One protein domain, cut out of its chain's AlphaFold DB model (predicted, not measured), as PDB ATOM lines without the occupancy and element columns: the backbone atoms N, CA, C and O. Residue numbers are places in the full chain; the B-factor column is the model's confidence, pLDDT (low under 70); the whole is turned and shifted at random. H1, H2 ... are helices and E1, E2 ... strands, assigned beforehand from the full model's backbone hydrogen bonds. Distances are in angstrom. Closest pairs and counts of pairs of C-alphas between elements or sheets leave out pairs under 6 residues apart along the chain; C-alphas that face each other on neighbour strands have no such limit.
ATOM      1  N   ALA A  62      91.765  24.736  -5.443       97.38
ATOM      2  CA  ALA A  62      91.809  23.937  -6.662       97.38
ATOM      3  C   ALA A  62      91.081  22.594  -6.503       97.38
ATOM      4  O   ALA A  62      90.313  22.234  -7.394       97.38
ATOM      5  N   HIS A  63      91.221  21.917  -5.355       98.06
ATOM      6  CA  HIS A  63      90.429  20.722  -5.041       98.06
ATOM      7  C   HIS A  63      88.927  21.014  -5.087       98.06
ATOM      8  O   HIS A  63      88.176  20.282  -5.724       98.06
ATOM      9  N   LEU A  64      88.491  22.117  -4.471       98.38
ATOM     10  CA  LEU A  64      87.074  22.490  -4.444       98.38
ATOM     11  C   LEU A  64      86.517  22.744  -5.851       98.38
ATOM     12  O   LEU A  64      85.473  22.193  -6.196       98.38
ATOM     13  N   ARG A  65      87.250  23.494  -6.689       97.88
ATOM     14  CA  ARG A  65      86.871  23.702  -8.098       97.88
ATOM     15  C   ARG A  65      86.792  22.386  -8.870       97.88
ATOM     16  O   ARG A  65      85.864  22.190  -9.649       97.88
ATOM     17  N   ALA A  66      87.744  21.480  -8.647       98.19
ATOM     18  CA  ALA A  66      87.728  20.165  -9.277       98.19
ATOM     19  C   ALA A  66      86.483  19.368  -8.871       98.19
ATOM     20  O   ALA A  66      85.859  18.738  -9.718       98.19
ATOM     21  N   PHE A  67      86.087  19.422  -7.597       98.56
ATOM     22  CA  PHE A  67      84.892  18.733  -7.115       98.56
ATOM     23  C   PHE A  67      83.606  19.297  -7.717       98.56
ATOM     24  O   PHE A  67      82.728  18.514  -8.068       98.56
ATOM     25  N   ASP A  68      83.491  20.620  -7.878       98.38
ATOM     26  CA  ASP A  68      82.347  21.242  -8.568       98.38
ATOM     27  C   ASP A  68      82.221  20.728 -10.011       98.38
ATOM     28  O   ASP A  68      81.135  20.385 -10.490       98.38
ATOM     29  N   GLN A  69      83.356  20.619 -10.698       98.12
ATOM     30  CA  GLN A  69      83.396  20.142 -12.070       98.12
ATOM     31  C   GLN A  69      83.102  18.638 -12.173       98.12
ATOM     32  O   GLN A  69      82.309  18.227 -13.014       98.12
ATOM     33  N   ILE A  70      83.682  17.818 -11.292       98.25
ATOM     34  CA  ILE A  70      83.398  16.378 -11.217       98.25
ATOM     35  C   ILE A  70      81.918  16.145 -10.929       98.25
ATOM     36  O   ILE A  70      81.313  15.288 -11.563       98.25
ATOM     37  N   ALA A  71      81.324  16.919 -10.017       98.25
ATOM     38  CA  ALA A  71      79.897  16.840  -9.748       98.25
ATOM     39  C   ALA A  71      79.092  17.099 -11.021       98.25
ATOM     40  O   ALA A  71      78.236  16.294 -11.353       98.25
ATOM     41  N   THR A  72      79.422  18.145 -11.782       97.56
ATOM     42  CA  THR A  72      78.776  18.431 -13.074       97.56
ATOM     43  C   THR A  72      78.894  17.255 -14.050       97.56
ATOM     44  O   THR A  72      77.886  16.819 -14.597       97.56
ATOM     45  N   ILE A  73      80.097  16.695 -14.207       96.94
ATOM     46  CA  ILE A  73      80.357  15.563 -15.110       96.94
ATOM     47  C   ILE A  73      79.535  14.333 -14.698       96.94
ATOM     48  O   ILE A  73      78.867  13.727 -15.529       96.94
ATOM     49  N   VAL A  74      79.557  13.972 -13.411       97.19
ATOM     50  CA  VAL A  74      78.809  12.822 -12.873       97.19
ATOM     51  C   VAL A  74      77.305  13.030 -13.035       97.19
ATOM     52  O   VAL A  74      76.596  12.127 -13.468       97.19
ATOM     53  N   HIS A  75      76.828  14.233 -12.728       97.38
ATOM     54  CA  HIS A  75      75.415  14.597 -12.766       97.38
ATOM     55  C   HIS A  75      74.828  14.633 -14.177       97.38
ATOM     56  O   HIS A  75      73.620  14.450 -14.344       97.38
ATOM     57  N   ASN A  76      75.666  14.873 -15.178       96.06
ATOM     58  CA  ASN A  76      75.277  14.880 -16.583       96.06
ATOM     59  C   ASN A  76      75.558  13.540 -17.286       96.06
ATOM     60  O   ASN A  76      75.310  13.436 -18.485       96.06
ATOM     61  N   ASP A  77      76.074  12.536 -16.565       95.06
ATOM     62  CA  ASP A  77      76.551  11.262 -17.126       95.06
ATOM     63  C   ASP A  77      77.572  11.462 -18.270       95.06
ATOM     64  O   ASP A  77      77.572  10.787 -19.303       95.06
ATOM     65  N   GLU A  78      78.456  12.449 -18.104       95.56
ATOM     66  CA  GLU A  78      79.460  12.812 -19.097       95.56
ATOM     67  C   GLU A  78      80.698  11.904 -19.019       95.56
ATOM     68  O   GLU A  78      81.140  11.431 -17.964       95.56
ATOM     69  N   ARG A  79      81.318  11.671 -20.180       96.00
ATOM     70  CA  ARG A  79      82.599  10.967 -20.248       96.00
ATOM     71  C   ARG A  79      83.734  11.925 -19.930       96.00
ATOM     72  O   ARG A  79      83.838  12.965 -20.564       96.00
ATOM     73  N   TYR A  80      84.607  11.524 -19.012       97.44
ATOM     74  CA  TYR A  80      85.808  12.274 -18.681       97.44
ATOM     75  C   TYR A  80      86.952  11.348 -18.289       97.44
ATOM     76  O   TYR A  80      86.790  10.422 -17.482       97.44
ATOM     77  N   GLY A  81      88.130  11.680 -18.807       96.56
ATOM     78  CA  GLY A  81      89.385  11.098 -18.386       96.56
ATOM     79  C   GLY A  81      89.588   9.648 -18.821       96.56
ATOM     80  O   GLY A  81      88.698   8.907 -19.237       96.56
ATOM     81  N   THR A  82      90.837   9.218 -18.723       96.00
ATOM     82  CA  THR A  82      91.240   7.824 -18.928       96.00
ATOM     83  C   THR A  82      90.860   6.961 -17.719       96.00
ATOM     84  O   THR A  82      90.437   7.462 -16.679       96.00
ATOM     85  N   HIS A  83      91.099   5.648 -17.788       91.94
ATOM     86  CA  HIS A  83      90.975   4.746 -16.631       91.94
ATOM     87  C   HIS A  83      91.826   5.197 -15.419       91.94
ATOM     88  O   HIS A  83      91.474   4.947 -14.267       91.94
ATOM     89  N   SER A  84      92.946   5.890 -15.666       91.25
ATOM     90  CA  SER A  84      93.818   6.460 -14.626       91.25
ATOM     91  C   SER A  84      93.318   7.798 -14.063       91.25
ATOM     92  O   SER A  84      93.892   8.324 -13.117       91.25
ATOM     93  N   GLY A  85      92.251   8.345 -14.643       93.88
ATOM     94  CA  GLY A  85      91.664   9.632 -14.292       93.88
ATOM     95  C   GLY A  85      92.378  10.857 -14.873       93.88
ATOM     96  O   GLY A  85      92.055  11.988 -14.520       93.88
ATOM     97  N   ARG A  86      93.358  10.641 -15.759       95.12
ATOM     98  CA  ARG A  86      94.029  11.719 -16.498       95.12
ATOM     99  C   ARG A  86      93.147  12.232 -17.640       95.12
ATOM    100  O   ARG A  86      92.563  11.382 -18.317       95.12
ATOM    101  N   PRO A  87      93.124  13.547 -17.911       96.44
ATOM    102  CA  PRO A  87      92.360  14.134 -19.011       96.44
ATOM    103  C   PRO A  87      92.799  13.571 -20.368       96.44
ATOM    104  O   PRO A  87      93.993  13.394 -20.636       96.44
ATOM    105  N   THR A  88      91.824  13.297 -21.226       96.44
ATOM    106  CA  THR A  88      92.015  12.911 -22.630       96.44
ATOM    107  C   THR A  88      92.340  14.131 -23.503       96.44
ATOM    108  O   THR A  88      92.418  15.264 -23.019       96.44
ATOM    109  N   LYS A  89      92.582  13.926 -24.806       97.00
ATOM    110  CA  LYS A  89      92.799  15.052 -25.733       97.00
ATOM    111  C   LYS A  89      91.515  15.858 -25.912       97.00
ATOM    112  O   LYS A  89      91.574  17.080 -26.002       97.00
ATOM    113  N   GLU A  90      90.387  15.163 -25.927       96.00
ATOM    114  CA  GLU A  90      89.044  15.709 -26.034       96.00
ATOM    115  C   GLU A  90      88.748  16.603 -24.823       96.00
ATOM    116  O   GLU A  90      88.421  17.774 -25.010       96.00
ATOM    117  N   ASP A  91      89.006  16.115 -23.604       96.31
ATOM    118  CA  ASP A  91      88.830  16.886 -22.360       96.31
ATOM    119  C   ASP A  91      89.654  18.186 -22.368       96.31
ATOM    120  O   ASP A  91      89.150  19.268 -22.062       96.31
ATOM    121  N   LYS A  92      90.928  18.100 -22.782       95.44
ATOM    122  CA  LYS A  92      91.813  19.270 -22.905       95.44
ATOM    123  C   LYS A  92      91.301  20.255 -23.952       95.44
ATOM    124  O   LYS A  92      91.316  21.459 -23.719       95.44
ATOM    125  N   SER A  93      90.839  19.754 -25.099       96.00
ATOM    126  CA  SER A  93      90.300  20.596 -26.172       96.00
ATOM    127  C   SER A  93      88.997  21.297 -25.781       96.00
ATOM    128  O   SER A  93      88.760  22.421 -26.215       96.00
ATOM    129  N   ALA A  94      88.194  20.668 -24.920       93.06
ATOM    130  CA  ALA A  94      86.974  21.237 -24.362       93.06
ATOM    131  C   ALA A  94      87.238  22.207 -23.193       93.06
ATOM    132  O   ALA A  94      86.303  22.831 -22.699       93.06
ATOM    133  N   GLY A  95      88.493  22.357 -22.749       93.69
ATOM    134  CA  GLY A  95      88.855  23.254 -21.650       93.69
ATOM    135  C   GLY A  95      88.357  22.791 -20.279       93.69
ATOM    136  O   GLY A  95      88.289  23.596 -19.357       93.69
ATOM    137  N   ILE A  96      88.024  21.506 -20.141       94.25
ATOM    138  CA  ILE A  96      87.523  20.898 -18.901       94.25
ATOM    139  C   ILE A  96      88.625  20.116 -18.172       94.25
ATOM    140  O   ILE A  96      88.357  19.166 -17.449       94.25
ATOM    141  N   GLU A  97      89.894  20.461 -18.368       96.00
ATOM    142  CA  GLU A  97      90.988  19.797 -17.656       96.00
ATOM    143  C   GLU A  97      90.931  20.107 -16.151       96.00
ATOM    144  O   GLU A  97      90.942  21.264 -15.734       96.00
ATOM    145  N   LEU A  98      90.881  19.051 -15.336       97.00
ATOM    146  CA  LEU A  98      90.995  19.155 -13.882       97.00
ATOM    147  C   LEU A  98      92.418  19.562 -13.462       97.00
ATOM    148  O   LEU A  98      93.382  19.268 -14.176       97.00
ATOM    149  N   PRO A  99      92.577  20.211 -12.293       96.25
ATOM    150  CA  PRO A  99      93.895  20.566 -11.783       96.25
ATOM    151  C   PRO A  99      94.774  19.318 -11.552       96.25
ATOM    152  O   PRO A  99      94.238  18.254 -11.240       96.25
ATOM    153  N   PRO A 100      96.113  19.426 -11.673       94.50
ATOM    154  CA  PRO A 100      97.040  18.289 -11.577       94.50
ATOM    155  C   PRO A 100      96.922  17.448 -10.299       94.50
ATOM    156  O   PRO A 100      97.239  16.262 -10.304       94.50
ATOM    157  N   GLU A 101      96.490  18.062  -9.203       95.62
ATOM    158  CA  GLU A 101      96.261  17.432  -7.905       95.62
ATOM    159  C   GLU A 101      94.962  16.611  -7.823       95.62
ATOM    160  O   GLU A 101      94.754  15.912  -6.833       95.62
ATOM    161  N   VAL A 102      94.094  16.644  -8.843       97.88
ATOM    162  CA  VAL A 102      92.856  15.851  -8.883       97.88
ATOM    163  C   VAL A 102      92.731  15.089 -10.195       97.88
ATOM    164  O   VAL A 102      92.635  15.658 -11.278       97.88
ATOM    165  N   HIS A 103      92.652  13.768 -10.094       97.56
ATOM    166  CA  HIS A 103      92.379  12.890 -11.226       97.56
ATOM    167  C   HIS A 103      90.969  12.319 -11.110       97.56
ATOM    168  O   HIS A 103      90.582  11.843 -10.046       97.56
ATOM    169  N   PHE A 104      90.223  12.283 -12.212       98.31
ATOM    170  CA  PHE A 104      88.877  11.715 -12.237       98.31
ATOM    171  C   PHE A 104      88.676  10.807 -13.443       98.31
ATOM    172  O   PHE A 104      89.013  11.175 -14.565       98.31
ATOM    173  N   SER A 105      88.132   9.615 -13.208       97.81
ATOM    174  CA  SER A 105      87.744   8.678 -14.261       97.81
ATOM    175  C   SER A 105      86.250   8.423 -14.189       97.81
ATOM    176  O   SER A 105      85.791   7.755 -13.258       97.81
ATOM    177  N   SER A 106      85.496   8.891 -15.186       97.00
ATOM    178  CA  SER A 106      84.048   8.670 -15.208       97.00
ATOM    179  C   SER A 106      83.678   7.202 -15.455       97.00
ATOM    180  O   SER A 106      82.641   6.747 -14.990       97.00
ATOM    181  N   HIS A 107      84.560   6.413 -16.086       94.06
ATOM    182  CA  HIS A 107      84.328   4.984 -16.340       94.06
ATOM    183  C   HIS A 107      84.141   4.154 -15.060       94.06
ATOM    184  O   HIS A 107      83.392   3.182 -15.057       94.06
ATOM    185  N   VAL A 108      84.839   4.524 -13.984       94.50
ATOM    186  CA  VAL A 108      84.798   3.821 -12.688       94.50
ATOM    187  C   VAL A 108      84.322   4.720 -11.544       94.50
ATOM    188  O   VAL A 108      84.374   4.308 -10.389       94.50
ATOM    189  N   GLY A 109      83.916   5.960 -11.840       96.69
ATOM    190  CA  GLY A 109      83.523   6.958 -10.840       96.69
ATOM    191  C   GLY A 109      84.626   7.305  -9.837       96.69
ATOM    192  O   GLY A 109      84.333   7.693  -8.714       96.69
ATOM    193  N   ARG A 110      85.906   7.124 -10.183       97.75
ATOM    194  CA  ARG A 110      87.012   7.285  -9.225       97.75
ATOM    195  C   ARG A 110      87.591   8.688  -9.273       97.75
ATOM    196  O   ARG A 110      88.125   9.080 -10.310       97.75
ATOM    197  N   VAL A 111      87.589   9.366  -8.132       98.19
ATOM    198  CA  VAL A 111      88.322  10.607  -7.866       98.19
ATOM    199  C   VAL A 111      89.577  10.257  -7.073       98.19
ATOM    200  O   VAL A 111      89.462   9.665  -6.010       98.19
ATOM    201  N   ASN A 112      90.764  10.616  -7.556       97.75
ATOM    202  CA  ASN A 112      91.986  10.608  -6.752       97.75
ATOM    203  C   ASN A 112      92.374  12.054  -6.461       97.75
ATOM    204  O   ASN A 112      92.448  12.865  -7.384       97.75
ATOM    205  N   VAL A 113      92.630  12.354  -5.198       98.06
ATOM    206  CA  VAL A 113      93.097  13.654  -4.721       98.06
ATOM    207  C   VAL A 113      94.518  13.465  -4.216       98.06
ATOM    208  O   VAL A 113      94.782  12.513  -3.485       98.06
ATOM    209  N   TYR A 114      95.427  14.354  -4.595       96.81
ATOM    210  CA  TYR A 114      96.843  14.281  -4.252       96.81
ATOM    211  C   TYR A 114      97.264  15.508  -3.454       96.81
ATOM    212  O   TYR A 114      96.918  16.634  -3.794       96.81
ATOM    213  N   ALA A 115      98.075  15.307  -2.417       95.25
ATOM    214  CA  ALA A 115      98.632  16.425  -1.657       95.25
ATOM    215  C   ALA A 115      99.690  17.196  -2.470       95.25
ATOM    216  O   ALA A 115      99.936  18.372  -2.203       95.25
ATOM    217  N   LEU A 116     100.335  16.520  -3.434       92.62
ATOM    218  CA  LEU A 116     101.512  16.991  -4.181       92.62
ATOM    219  C   LEU A 116     102.648  17.496  -3.275       92.62
ATOM    220  O   LEU A 116     103.439  18.356  -3.663       92.62
ATOM    221  N   ALA A 117     102.760  16.929  -2.072       92.75
ATOM    222  CA  ALA A 117     103.825  17.257  -1.139       92.75
ATOM    223  C   ALA A 117     105.210  16.962  -1.753       92.75
ATOM    224  O   ALA A 117     105.366  15.981  -2.489       92.75
ATOM    225  N   PRO A 118     106.249  17.754  -1.447       92.25
ATOM    226  CA  PRO A 118     107.608  17.435  -1.867       92.25
ATOM    227  C   PRO A 118     108.097  16.132  -1.211       92.25
ATOM    228  O   PRO A 118     107.618  15.730  -0.147       92.25
ATOM    229  N   TYR A 119     109.059  15.458  -1.845       90.69
ATOM    230  CA  TYR A 119     109.776  14.346  -1.213       90.69
ATOM    231  C   TYR A 119     110.730  14.867  -0.140       90.69
ATOM    232  O   TYR A 119     111.298  15.953  -0.277       90.69
ATOM    233  N   LYS A 120     110.943  14.076   0.912       89.94
ATOM    234  CA  LYS A 120     112.006  14.360   1.883       89.94
ATOM    235  C   LYS A 120     113.369  14.144   1.200       89.94
ATOM    236  O   LYS A 120     113.537  13.115   0.553       89.94
ATOM    237  N   PRO A 121     114.366  15.030   1.373       87.00
ATOM    238  CA  PRO A 121     115.654  14.939   0.668       87.00
ATOM    239  C   PRO A 121     116.401  13.602   0.819       87.00
ATOM    240  O   PRO A 121     117.136  13.202  -0.076       87.00
ATOM    241  N   GLU A 122     116.200  12.897   1.935       84.56
ATOM    242  CA  GLU A 122     116.886  11.637   2.261       84.56
ATOM    243  C   GLU A 122     115.963  10.406   2.185       84.56
ATOM    244  O   GLU A 122     116.299   9.337   2.695       84.56
ATOM    245  N   SER A 123     114.763  10.535   1.614       84.38
ATOM    246  CA  SER A 123     113.773   9.458   1.629       84.38
ATOM    247  C   SER A 123     112.926   9.433   0.366       84.38
ATOM    248  O   SER A 123     112.630  10.454  -0.240       84.38
ATOM    249  N   VAL A 124     112.444   8.241   0.028       84.81
ATOM    250  CA  VAL A 124     111.390   8.059  -0.977       84.81
ATOM    251  C   VAL A 124     110.005   8.452  -0.455       84.81
ATOM    252  O   VAL A 124     109.046   8.401  -1.204       84.81
ATOM    253  N   SER A 125     109.872   8.849   0.815       88.25
ATOM    254  CA  SER A 125     108.594   9.293   1.384       88.25
ATOM    255  C   SER A 125     108.335  10.787   1.164       88.25
ATOM    256  O   SER A 125     109.254  11.615   1.150       88.25
ATOM    257  N   ARG A 126     107.052  11.141   1.036       90.75
ATOM    258  CA  ARG A 126     106.589  12.533   0.998       90.75
ATOM    259  C   ARG A 126     106.756  13.221   2.354       90.75
ATOM    260  O   ARG A 126     106.758  12.577   3.406       90.75
ATOM    261  N   LEU A 127     106.896  14.545   2.329       92.31
ATOM    262  CA  LEU A 127     107.078  15.358   3.529       92.31
ATOM    263  C   LEU A 127     105.816  15.398   4.404       92.31
ATOM    264  O   LEU A 127     105.928  15.286   5.623       92.31
ATOM    265  N   TRP A 128     104.640  15.472   3.782       92.62
ATOM    266  CA  TRP A 128     103.334  15.338   4.426       92.62
ATOM    267  C   TRP A 128     102.354  14.592   3.517       92.62
ATOM    268  O   TRP A 128     102.597  14.418   2.322       92.62
ATOM    269  N   GLY A 129     101.236  14.173   4.102       92.62
ATOM    270  CA  GLY A 129     100.070  13.641   3.406       92.62
ATOM    271  C   GLY A 129      98.789  14.233   3.989       92.62
ATOM    272  O   GLY A 129      98.840  15.192   4.772       92.62
ATOM    273  N   PHE A 130      97.659  13.657   3.597       95.69
ATOM    274  CA  PHE A 130      96.374  13.954   4.221       95.69
ATOM    275  C   PHE A 130      96.265  13.237   5.561       95.69
ATOM    276  O   PHE A 130      96.627  12.064   5.667       95.69
ATOM    277  N   ASP A 131      95.786  13.951   6.570       93.88
ATOM    278  CA  ASP A 131      95.348  13.343   7.823       93.88
ATOM    279  C   ASP A 131      93.860  12.946   7.746       93.88
ATOM    280  O   ASP A 131      93.193  13.139   6.726       93.88
ATOM    281  N   GLU A 132      93.335  12.327   8.806       95.38
ATOM    282  CA  GLU A 132      91.933  11.884   8.824       95.38
ATOM    283  C   GLU A 132      90.959  13.072   8.753       95.38
ATOM    284  O   GLU A 132      89.911  12.958   8.117       95.38
ATOM    285  N   ASP A 133      91.312  14.220   9.337       97.06
ATOM    286  CA  ASP A 133      90.467  15.416   9.329       97.06
ATOM    287  C   ASP A 133      90.369  16.010   7.913       97.06
ATOM    288  O   ASP A 133      89.277  16.384   7.465       97.06
ATOM    289  N   ASP A 134      91.473  16.020   7.159       97.25
ATOM    290  CA  ASP A 134      91.482  16.377   5.740       97.25
ATOM    291  C   ASP A 134      90.576  15.434   4.938       97.25
ATOM    292  O   ASP A 134      89.755  15.885   4.134       97.25
ATOM    293  N   ILE A 135      90.691  14.119   5.163       97.38
ATOM    294  CA  ILE A 135      89.903  13.102   4.452       97.38
ATOM    295  C   ILE A 135      88.414  13.261   4.761       97.38
ATOM    296  O   ILE A 135      87.592  13.267   3.841       97.38
ATOM    297  N   VAL A 136      88.044  13.446   6.028       97.94
ATOM    298  CA  VAL A 136      86.665  13.744   6.439       97.94
ATOM    299  C   VAL A 136      86.170  15.027   5.771       97.94
ATOM    300  O   VAL A 136      85.039  15.069   5.277       97.94
ATOM    301  N   THR A 137      87.012  16.055   5.683       98.12
ATOM    302  CA  THR A 137      86.656  17.306   5.011       98.12
ATOM    303  C   THR A 137      86.426  17.092   3.513       98.12
ATOM    304  O   THR A 137      85.408  17.546   2.990       98.12
ATOM    305  N   PHE A 138      87.276  16.324   2.824       98.44
ATOM    306  CA  PHE A 138      87.047  15.935   1.429       98.44
ATOM    307  C   PHE A 138      85.732  15.167   1.251       98.44
ATOM    308  O   PHE A 138      84.954  15.498   0.352       98.44
ATOM    309  N   ARG A 139      85.441  14.192   2.126       98.19
ATOM    310  CA  ARG A 139      84.180  13.430   2.088       98.19
ATOM    311  C   ARG A 139      82.968  14.357   2.199       98.19
ATOM    312  O   ARG A 139      82.019  14.246   1.415       98.19
ATOM    313  N   ASN A 140      83.016  15.299   3.138       98.31
ATOM    314  CA  ASN A 140      81.959  16.283   3.350       98.31
ATOM    315  C   ASN A 140      81.782  17.195   2.131       98.31
ATOM    316  O   ASN A 140      80.654  17.436   1.706       98.31
ATOM    317  N   GLU A 141      82.874  17.678   1.540       98.56
ATOM    318  CA  GLU A 141      82.825  18.549   0.363       98.56
ATOM    319  C   GLU A 141      82.272  17.846  -0.882       98.56
ATOM    320  O   GLU A 141      81.486  18.447  -1.619       98.56
ATOM    321  N   LEU A 142      82.607  16.573  -1.104       98.19
ATOM    322  CA  LEU A 142      82.001  15.767  -2.168       98.19
ATOM    323  C   LEU A 142      80.501  15.545  -1.906       98.19
ATOM    324  O   LEU A 142      79.672  15.778  -2.785       98.19
ATOM    325  N   THR A 143      80.132  15.192  -0.672       97.62
ATOM    326  CA  THR A 143      78.732  14.940  -0.288       97.62
ATOM    327  C   THR A 143      77.859  16.189  -0.432       97.62
ATOM    328  O   THR A 143      76.747  16.106  -0.952       97.62
ATOM    329  N   LYS A 144      78.367  17.376  -0.061       97.94
ATOM    330  CA  LYS A 144      77.675  18.667  -0.266       97.94
ATOM    331  C   LYS A 144      77.305  18.920  -1.730       97.94
ATOM    332  O   LYS A 144      76.322  19.602  -2.002       97.94
ATOM    333  N   ARG A 145      78.061  18.352  -2.672       97.81
ATOM    334  CA  ARG A 145      77.821  18.445  -4.122       97.81
ATOM    335  C   ARG A 145      76.900  17.343  -4.645       97.81
ATOM    336  O   ARG A 145      76.808  17.131  -5.852       97.81
ATOM    337  N   SER A 146      76.198  16.657  -3.743       97.44
ATOM    338  CA  SER A 146      75.336  15.512  -4.046       97.44
ATOM    339  C   SER A 146      76.086  14.355  -4.710       97.44
ATOM    340  O   SER A 146      75.502  13.614  -5.491       97.44
ATOM    341  N   LEU A 147      77.379  14.189  -4.416       97.56
ATOM    342  CA  LEU A 147      78.126  12.990  -4.790       97.56
ATOM    343  C   LEU A 147      78.082  12.004  -3.629       97.56
ATOM    344  O   LEU A 147      78.545  12.304  -2.528       97.56
ATOM    345  N   ARG A 148      77.543  10.809  -3.869       97.12
ATOM    346  CA  ARG A 148      77.556   9.737  -2.874       97.12
ATOM    347  C   ARG A 148      78.870   8.974  -2.969       97.12
ATOM    348  O   ARG A 148      79.216   8.477  -4.038       97.12
ATOM    349  N   ILE A 149      79.557   8.830  -1.841       97.69
ATOM    350  CA  ILE A 149      80.799   8.059  -1.737       97.69
ATOM    351  C   ILE A 149      80.445   6.603  -1.442       97.69
ATOM    352  O   ILE A 149      79.795   6.300  -0.445       97.69
ATOM    353  N   VAL A 150      80.847   5.705  -2.338       97.25
ATOM    354  CA  VAL A 150      80.606   4.259  -2.229       97.25
ATOM    355  C   VAL A 150      81.758   3.566  -1.510       97.25
ATOM    356  O   VAL A 150      81.546   2.600  -0.782       97.25
ATOM    357  N   ASN A 151      82.979   4.042  -1.736       96.69
ATOM    358  CA  ASN A 151      84.189   3.519  -1.121       96.69
ATOM    359  C   ASN A 151      85.278   4.592  -1.140       96.69
ATOM    360  O   ASN A 151      85.263   5.464  -2.012       96.69
ATOM    361  N   ASP A 152      86.245   4.488  -0.240       96.62
ATOM    362  CA  ASP A 152      87.441   5.314  -0.244       96.62
ATOM    363  C   ASP A 152      88.649   4.562   0.322       96.62
ATOM    364  O   ASP A 152      88.506   3.562   1.025       96.62
ATOM    365  N   TRP A 153      89.850   4.992  -0.059       96.44
ATOM    366  CA  TRP A 153      91.091   4.466   0.500       96.44
ATOM    367  C   TRP A 153      92.225   5.479   0.384       96.44
ATOM    368  O   TRP A 153      92.313   6.252  -0.573       96.44
ATOM    369  N   VAL A 154      93.140   5.428   1.348       94.94
ATOM    370  CA  VAL A 154      94.380   6.209   1.334       94.94
ATOM    371  C   VAL A 154      95.440   5.470   0.521       94.94
ATOM    372  O   VAL A 154      95.566   4.246   0.594       94.94
ATOM    373  N   HIS A 155      96.218   6.216  -0.254       89.12
ATOM    374  CA  HIS A 155      97.430   5.736  -0.910       89.12
ATOM    375  C   HIS A 155      98.581   6.720  -0.662       89.12
ATOM    376  O   HIS A 155      98.393   7.758  -0.042       89.12
ATOM    377  N   GLU A 156      99.783   6.372  -1.123       80.25
ATOM    378  CA  GLU A 156     101.053   6.987  -0.708       80.25
ATOM    379  C   GLU A 156     101.024   8.516  -0.520       80.25
ATOM    380  O   GLU A 156     101.386   9.006   0.546       80.25
ATOM    381  N   ASP A 157     100.573   9.266  -1.526       84.75
ATOM    382  CA  ASP A 157     100.540  10.732  -1.517       84.75
ATOM    383  C   ASP A 157      99.134  11.326  -1.700       84.75
ATOM    384  O   ASP A 157      98.993  12.496  -2.082       84.75
ATOM    385  N   GLY A 158      98.090  10.540  -1.428       94.56
ATOM    386  CA  GLY A 158      96.724  10.975  -1.676       94.56
ATOM    387  C   GLY A 158      95.630  10.069  -1.128       94.56
ATOM    388  O   GLY A 158      95.865   9.114  -0.392       94.56
ATOM    389  N   VAL A 159      94.400  10.399  -1.498       97.56
ATOM    390  CA  VAL A 159      93.199   9.647  -1.143       97.56
ATOM    391  C   VAL A 159      92.339   9.470  -2.384       97.56
ATOM    392  O   VAL A 159      92.219  10.372  -3.216       97.56
ATOM    393  N   ALA A 160      91.735   8.297  -2.508       97.62
ATOM    394  CA  ALA A 160      90.834   7.975  -3.593       97.62
ATOM    395  C   ALA A 160      89.414   7.764  -3.072       97.62
ATOM    396  O   ALA A 160      89.219   7.133  -2.039       97.62
ATOM    397  N   PHE A 161      88.430   8.238  -3.833       98.19
ATOM    398  CA  PHE A 161      87.002   8.071  -3.581       98.19
ATOM    399  C   PHE A 161      86.335   7.464  -4.816       98.19
ATOM    400  O   PHE A 161      86.559   7.923  -5.937       98.19
ATOM    401  N   ILE A 162      85.481   6.461  -4.623       98.12
ATOM    402  CA  ILE A 162      84.505   6.038  -5.632       98.12
ATOM    403  C   ILE A 162      83.226   6.816  -5.379       98.12
ATOM    404  O   ILE A 162      82.597   6.651  -4.332       98.12
ATOM    405  N   VAL A 163      82.848   7.649  -6.338       97.81
ATOM    406  CA  VAL A 163      81.669   8.505  -6.272       97.81
ATOM    407  C   VAL A 163      80.644   8.105  -7.322       97.81
ATOM    408  O   VAL A 163      80.980   7.634  -8.407       97.81
ATOM    409  N   VAL A 164      79.379   8.318  -6.986       96.75
ATOM    410  CA  VAL A 164      78.234   8.182  -7.891       96.75
ATOM    411  C   VAL A 164      77.286   9.361  -7.691       96.75
ATOM    412  O   VAL A 164      77.366  10.045  -6.665       96.75
ATOM    413  N   ASP A 165      76.379   9.584  -8.643       95.50
ATOM    414  CA  ASP A 165      75.311  10.571  -8.472       95.50
ATOM    415  C   ASP A 165      74.475  10.213  -7.230       95.50
ATOM    416  O   ASP A 165      74.003   9.083  -7.068       95.50
ATOM    417  N   GLY A 166      74.377  11.166  -6.307       90.06
ATOM    418  CA  GLY A 166      73.651  11.072  -5.048       90.06
ATOM    419  C   GLY A 166      72.348  11.870  -5.027       90.06
ATOM    420  O   GLY A 166      71.751  11.971  -3.962       90.06
TER     421      GLY A 166
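Overview. This is residues 62 to 166 of the 168 residues of an uncharacterized protein of Microbacterium endophyticum (UniProt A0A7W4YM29). A twisted sheet of four strands has two helices, H1 and H3, packed over one face, and its other face has no named helix on it. The short helix H2 sits on a loop beyond the edge strand E1, and the long link of residues 115 to 131 reaches away from the body and makes much of the longest axis. The printed part has 105 residues, with three named helices and four named strands in the order H1 H2 E1 E2 H3 E3 E4; the sheet runs E1 E2 E4 E3, all antiparallel, and the class is mixed, helices and strands. The whole is compact, with a radius of gyration of the C-alphas of 13.8 A, and its spans are 45 by 29 by 20 A.

Along the chain. Find C-alpha 62 at (91.809, 23.937, -6.662); from there H1 runs 19.8 A to residue 75. H2 is residues 89 to 93. Next come E1, residues 102 to 105, and E2, residues 110 to 114, 13.1 A long. At C-alpha 132, (91.933, 11.884, 8.824), H3 begins and runs 18.2 A to residue 144. E3, residues 147 to 155, spans 21.0 A and bends by 75 degrees at residue 150. E4, residues 158 to 165, spans 22.5 A and ends at C-alpha 165, (75.311, 10.571, -8.472).

Arrangement. Look first at the sheet. E1 and E2 form a hairpin, with N 103 and O 112 at 2.9 A. E2 and E4 are antiparallel at 150 degrees, with N 111 and O 161 at 2.8 A. E4 and E3 form a hairpin, with N 150 and O 162 at 2.8 A. H1 is on the sheet at a height of 8.0 A, over E2 and E4, and runs along the strands, at 3 degrees to E2 on the local plane. H3 is on the same face at a height of 9.3 A, over E4 and E3, at 21 degrees to E4 on the local plane. E2, H3 and E3 form a split strand-helix-strand unit, two strands running the same way with E4 between them, and its crossover is right-handed. With H1 and H3 on one face, the sheet and helices make two layers. H3 touches H1 with residues 141 to 142 alone, at a steep tilt of 41 degrees, the same way; the C-alphas of Phe 67 and Leu 142 are closest, at 6.5 A. H2 is not on the sheet and is apart from H1 and H3. In H1, H2 and H3 every O i to N i+4 pair is within hydrogen-bond range.

Size, cuts and confidence. The C-alphas of Asn 76 and Glu 122, the two farthest apart, are 45.8 A from each other. The long links are H1 to H2 and E2 to H3. The printed part has no cut; its mean pLDDT is 95.4, and no printed residue is under 70.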